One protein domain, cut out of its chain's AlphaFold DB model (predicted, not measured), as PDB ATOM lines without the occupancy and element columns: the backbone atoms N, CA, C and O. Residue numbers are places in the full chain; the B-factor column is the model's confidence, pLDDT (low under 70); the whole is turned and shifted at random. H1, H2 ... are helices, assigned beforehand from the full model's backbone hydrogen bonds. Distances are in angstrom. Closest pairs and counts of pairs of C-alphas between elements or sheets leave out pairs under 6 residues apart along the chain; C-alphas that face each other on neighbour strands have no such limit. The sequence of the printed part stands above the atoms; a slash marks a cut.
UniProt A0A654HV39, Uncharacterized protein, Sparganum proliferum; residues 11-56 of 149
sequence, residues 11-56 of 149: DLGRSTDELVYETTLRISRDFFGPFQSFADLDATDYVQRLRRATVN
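What this domain is: This is residues 11 to 56 of the 149 residues of an uncharacterized protein of Sparganum proliferum (UniProt A0A654HV39). Two helices stand at the two ends of a long, drawn-out link, like a dumbbell without a core: the short H1 near one end, and the longer H2 far off at the other. The printed part has 46 residues with two named helices, H1 then H2, and no named strand. The class is all helix, though under half of the residues, 19 of 46, are in named elements. The whole is extended, with a radius of gyration of the C-alphas of 17.8 A, and flat, spanning 46 by 29 by 15 A.

Where its parts are: After residues 11 to 15, H1 takes residues 16 to 21, beginning at C-alpha 16 at (157.849, 107.853, 91.728). Residues 22 to 42 hold no named element. H2, residues 43 to 55, runs 18.3 A from C-alpha 43 at (119.947, 107.365, 95.052) to C-alpha 55 at (121.202, 107.791, 113.329).

How they stand to each other: H1 and H2 are apart, with no C-alpha of the one within 8 A of the other. Residues 26 to 56, of which 43 to 55 belong to H2, stand free. In H1 and H2 every O i to N i+4 pair is within hydrogen-bond range.

The domain as a whole: The C-alphas farthest apart are those of Asp 11 and Asn 56, 50.5 A. The printed part has no cut. The link from H1 to H2, 21 residues, is long. Residues 28 to 41 of the model have pLDDT under 70.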
ATOM      1  N   ASP A  11     157.879 112.019  81.565       82.25
ATOM      2  CA  ASP A  11     159.231 111.762  81.048       82.25
ATOM      3  C   ASP A  11     159.714 110.319  81.271       82.25
ATOM      4  O   ASP A  11     160.492 109.796  80.480       82.25
ATOM      5  N   LEU A  12     159.259 109.664  82.347       77.25
ATOM      6  CA  LEU A  12     159.615 108.273  82.669       77.25
ATOM      7  C   LEU A  12     158.459 107.292  82.417       77.25
ATOM      8  O   LEU A  12     158.612 106.094  82.642       77.25
ATOM      9  N   GLY A  13     157.277 107.788  82.040       80.31
ATOM     10  CA  GLY A  13     156.051 106.993  81.909       80.31
ATOM     11  C   GLY A  13     155.532 106.367  83.215       80.31
ATOM     12  O   GLY A  13     154.440 105.799  83.219       80.31
ATOM     13  N   ARG A  14     156.268 106.498  84.328       76.06
ATOM     14  CA  ARG A  14     155.990 105.881  85.631       76.06
ATOM     15  C   ARG A  14     155.877 106.894  86.760       76.06
ATOM     16  O   ARG A  14     156.372 108.022  86.681       76.06
ATOM     17  N   SER A  15     155.198 106.489  87.830       82.31
ATOM     18  CA  SER A  15     155.127 107.277  89.064       82.31
ATOM     19  C   SER A  15     156.359 107.029  89.944       82.31
ATOM     20  O   SER A  15     156.982 105.971  89.887       82.31
ATOM     21  N   THR A  16     156.725 108.005  90.780       82.44
ATOM     22  CA  THR A  16     157.849 107.853  91.728       82.44
ATOM     23  C   THR A  16     157.640 106.730  92.733       82.44
ATOM     24  O   THR A  16     158.603 106.175  93.241       82.44
ATOM     25  N   ASP A  17     156.389 106.415  93.021       81.94
ATOM     26  CA  ASP A  17     156.007 105.367  93.946       81.94
ATOM     27  C   ASP A  17     156.214 103.963  93.358       81.94
ATOM     28  O   ASP A  17     156.825 103.106  93.991       81.94
ATOM     29  N   GLU A  18     155.836 103.784  92.092       83.81
ATOM     30  CA  GLU A  18     156.062 102.547  91.340       83.81
ATOM     31  C   GLU A  18     157.556 102.228  91.184       83.81
ATOM     32  O   GLU A  18     157.929 101.067  91.210       83.81
ATOM     33  N   LEU A  19     158.428 103.238  91.087       83.62
ATOM     34  CA  LEU A  19     159.886 103.037  91.008       83.62
ATOM     35  C   LEU A  19     160.546 102.693  92.351       83.62
ATOM     36  O   LEU A  19     161.648 102.158  92.367       83.62
ATOM     37  N   VAL A  20     159.935 103.067  93.476       85.00
ATOM     38  CA  VAL A  20     160.510 102.831  94.813       85.00
ATOM     39  C   VAL A  20     159.993 101.527  95.402       85.00
ATOM     40  O   VAL A  20     160.737 100.817  96.075       85.00
ATOM     41  N   TYR A  21     158.718 101.225  95.167       80.62
ATOM     42  CA  TYR A  21     158.037 100.086  95.775       80.62
ATOM     43  C   TYR A  21     157.650  99.006  94.763       80.62
ATOM     44  O   TYR A  21     156.992  98.044  95.157       80.62
ATOM     45  N   GLU A  22     158.012  99.169  93.481       81.12
ATOM     46  CA  GLU A  22     157.701  98.241  92.372       81.12
ATOM     47  C   GLU A  22     156.197  97.925  92.248       81.12
ATOM     48  O   GLU A  22     155.770  96.958  91.619       81.12
ATOM     49  N   THR A  23     155.367  98.740  92.895       75.81
ATOM     50  CA  THR A  23     153.930  98.557  93.046       75.81
ATOM     51  C   THR A  23     153.272  99.927  93.119       75.81
ATOM     52  O   THR A  23     153.856 100.893  93.605       75.81
ATOM     53  N   THR A  24     152.047 100.030  92.616       78.06
ATOM     54  CA  THR A  24     151.255 101.256  92.716       78.06
ATOM     55  C   THR A  24     150.602 101.315  94.100       78.06
ATOM     56  O   THR A  24     149.730 100.495  94.405       78.06
ATOM     57  N   LEU A  25     150.990 102.264  94.961       75.94
ATOM     58  CA  LEU A  25     150.329 102.449  96.253       75.94
ATOM     59  C   LEU A  25     148.869 102.838  96.031       75.94
ATOM     60  O   LEU A  25     148.558 103.852  95.403       75.94
ATOM     61  N   ARG A  26     147.962 102.062  96.630       73.00
ATOM     62  CA  ARG A  26     146.530 102.377  96.655       73.00
ATOM     63  C   ARG A  26     146.326 103.629  97.498       73.00
ATOM     64  O   ARG A  26     146.357 103.589  98.729       73.00
ATOM     65  N   ILE A  27     146.133 104.764  96.836       75.00
ATOM     66  CA  ILE A  27     145.795 106.022  97.501       75.00
ATOM     67  C   ILE A  27     144.385 105.861  98.076       75.00
ATOM     68  O   ILE A  27     143.575 105.105  97.548       75.00
ATOM     69  N   SER A  28     144.017 106.626  99.104       69.56
ATOM     70  CA  SER A  28     142.640 106.655  99.628       69.56
ATOM     71  C   SER A  28     141.559 106.915  98.558       69.56
ATOM     72  O   SER A  28     140.388 106.659  98.808       69.56
ATOM     73  N   ARG A  29     141.937 107.410  97.368       59.59
ATOM     74  CA  ARG A  29     141.058 107.575  96.201       59.59
ATOM     75  C   ARG A  29     140.770 106.263  95.445       59.59
ATOM     76  O   ARG A  29     139.699 106.158  94.866       59.59
ATOM     77  N   ASP A  30     141.654 105.268  95.518       66.50
ATOM     78  CA  ASP A  30     141.527 103.949  94.861       66.50
ATOM     79  C   ASP A  30     140.890 102.881  95.766       66.50
ATOM     80  O   ASP A  30     140.853 101.693  95.437       66.50
ATOM     81  N   PHE A  31     140.425 103.288  96.950       65.00
ATOM     82  CA  PHE A  31     139.740 102.408  97.898       65.00
ATOM     83  C   PHE A  31     138.299 102.097  97.485       65.00
ATOM     84  O   PHE A  31     137.708 101.134  97.974       65.00
ATOM     85  N   PHE A  32     137.725 102.901  96.591       66.81
ATOM     86  CA  PHE A  32     136.433 102.607  95.993       66.81
ATOM     87  C   PHE A  32     136.641 101.501  94.950       66.81
ATOM     88  O   PHE A  32     137.511 101.615  94.089       66.81
ATOM     89  N   GLY A  33     135.900 100.395  95.077       63.66
ATOM     90  CA  GLY A  33     135.979  99.264  94.146       63.66
ATOM     91  C   GLY A  33     135.619  99.655  92.704       63.66
ATOM     92  O   GLY A  33     135.250 100.807  92.464       63.66
ATOM     93  N   PRO A  34     135.698  98.712  91.738       59.56
ATOM     94  CA  PRO A  34     135.273  98.961  90.364       59.56
ATOM     95  C   PRO A  34     133.915  99.655  90.381       59.56
ATOM     96  O   PRO A  34     132.998  99.157  91.039       59.56
ATOM     97  N   PHE A  35     133.818 100.818  89.731       59.62
ATOM     98  CA  PHE A  35     132.574 101.573  89.622       59.62
ATOM     99  C   PHE A  35     131.501 100.633  89.067       59.62
ATOM    100  O   PHE A  35     131.486 100.322  87.876       59.62
ATOM    101  N   GLN A  36     130.638 100.124  89.944       59.75
ATOM    102  CA  GLN A  36     129.471  99.366  89.527       59.75
ATOM    103  C   GLN A  36     128.565 100.370  88.826       59.75
ATOM    104  O   GLN A  36     128.289 101.435  89.377       59.75
ATOM    105  N   SER A  37     128.218 100.057  87.578       57.81
ATOM    106  CA  SER A  37     127.302 100.806  86.720       57.81
ATOM    107  C   SER A  37     126.289 101.624  87.530       57.81
ATOM    108  O   SER A  37     125.452 101.070  88.240       57.81
ATOM    109  N   PHE A  38     126.348 102.951  87.401       57.62
ATOM    110  CA  PHE A  38     125.405 103.891  88.017       57.62
ATOM    111  C   PHE A  38     123.940 103.666  87.599       57.62
ATOM    112  O   PHE A  38     123.058 104.345  88.114       57.62
ATOM    113  N   ALA A  39     123.670 102.747  86.666       58.88
ATOM    114  CA  ALA A  39     122.333 102.476  86.154       58.88
ATOM    115  C   ALA A  39     121.406 101.767  87.161       58.88
ATOM    116  O   ALA A  39     120.205 101.741  86.920       58.88
ATOM    117  N   ASP A  40     121.932 101.226  88.267       60.12
ATOM    118  CA  ASP A  40     121.145 100.437  89.238       60.12
ATOM    119  C   ASP A  40     121.249 100.951  90.690       60.12
ATOM    120  O   ASP A  40     120.711 100.369  91.630       60.12
ATOM    121  N   LEU A  41     121.948 102.071  90.908       69.00
ATOM    122  CA  LEU A  41     122.042 102.700  92.225       69.00
ATOM    123  C   LEU A  41     120.897 103.700  92.391       69.00
ATOM    124  O   LEU A  41     121.035 104.877  92.057       69.00
ATOM    125  N   ASP A  42     119.770 103.239  92.940       81.50
ATOM    126  CA  ASP A  42     118.717 104.137  93.417       81.50
ATOM    127  C   ASP A  42     119.298 105.054  94.504       81.50
ATOM    128  O   ASP A  42     119.610 104.642  95.628       81.50
ATOM    129  N   ALA A  43     119.452 106.332  94.153       81.31
ATOM    130  CA  ALA A  43     119.947 107.365  95.052       81.31
ATOM    131  C   ALA A  43     119.121 107.425  96.348       81.31
ATOM    132  O   ALA A  43     119.650 107.771  97.410       81.31
ATOM    133  N   THR A  44     117.841 107.053  96.278       85.81
ATOM    134  CA  THR A  44     116.931 107.035  97.419       85.81
ATOM    135  C   THR A  44     117.309 105.942  98.418       85.81
ATOM    136  O   THR A  44     117.417 106.244  99.610       85.81
ATOM    137  N   ASP A  45     117.591 104.712  97.967       88.25
ATOM    138  CA  ASP A  45     118.079 103.620  98.827       88.25
ATOM    139  C   ASP A  45     119.407 103.982  99.501       88.25
ATOM    140  O   ASP A  45     119.547 103.862 100.722       88.25
ATOM    141  N   TYR A  46     120.363 104.527  98.743       85.56
ATOM    142  CA  TYR A  46     121.653 104.935  99.299       85.56
ATOM    143  C   TYR A  46     121.498 105.993 100.403       85.56
ATOM    144  O   TYR A  46     122.055 105.850 101.498       85.56
ATOM    145  N   VAL A  47     120.694 107.034 100.159       89.06
ATOM    146  CA  VAL A  47     120.423 108.081 101.155       89.06
ATOM    147  C   VAL A  47     119.705 107.503 102.376       89.06
ATOM    148  O   VAL A  47     120.020 107.888 103.506       89.06
ATOM    149  N   GLN A  48     118.779 106.557 102.195       89.44
ATOM    150  CA  GLN A  48     118.131 105.882 103.319       89.44
ATOM    151  C   GLN A  48     119.112 105.040 104.137       89.44
ATOM    152  O   GLN A  48     119.096 105.119 105.368       89.44
ATOM    153  N   ARG A  49     119.994 104.276 103.489       87.88
ATOM    154  CA  ARG A  49     121.032 103.476 104.157       87.88
ATOM    155  C   ARG A  49     122.005 104.360 104.933       87.88
ATOM    156  O   ARG A  49     122.296 104.065 106.092       87.88
ATOM    157  N   LEU A  50     122.425 105.485 104.355       88.44
ATOM    158  CA  LEU A  50     123.276 106.469 105.026       88.44
ATOM    159  C   LEU A  50     122.582 107.090 106.245       88.44
ATOM    160  O   LEU A  50     123.179 107.196 107.317       88.44
ATOM    161  N   ARG A  51     121.304 107.470 106.117       88.44
ATOM    162  CA  ARG A  51     120.516 107.988 107.247       88.44
ATOM    163  C   ARG A  51     120.406 106.951 108.364       88.44
ATOM    164  O   ARG A  51     120.672 107.282 109.511       88.44
ATOM    165  N   ARG A  52     120.110 105.686 108.048       88.31
ATOM    166  CA  ARG A  52     120.063 104.598 109.046       88.31
ATOM    167  C   ARG A  52     121.409 104.404 109.752       88.31
ATOM    168  O   ARG A  52     121.434 104.267 110.970       88.31
ATOM    169  N   ALA A  53     122.518 104.445 109.010       84.50
ATOM    170  CA  ALA A  53     123.863 104.296 109.569       84.50
ATOM    171  C   ALA A  53     124.272 105.472 110.472       84.50
ATOM    172  O   ALA A  53     124.966 105.281 111.467       84.50
ATOM    173  N   THR A  54     123.828 106.688 110.151       83.81
ATOM    174  CA  THR A  54     124.205 107.907 110.884       83.81
ATOM    175  C   THR A  54     123.337 108.183 112.111       83.81
ATOM    176  O   THR A  54     123.800 108.857 113.028       83.81
ATOM    177  N   VAL A  55     122.126 107.617 112.189       85.31
ATOM    178  CA  VAL A  55     121.202 107.791 113.329       85.31
ATOM    179  C   VAL A  55     121.793 107.317 114.663       85.31
ATOM    180  O   VAL A  55     121.520 107.927 115.695       85.31
ATOM    181  N   ASN A  56     122.632 106.278 114.655       77.88
ATOM    182  CA  ASN A  56     123.211 105.705 115.876       77.88
ATOM    183  C   ASN A  56     124.634 106.194 116.182       77.88
ATOM    184  O   ASN A  56     125.228 105.772 117.176       77.88
TER     185      ASN A  56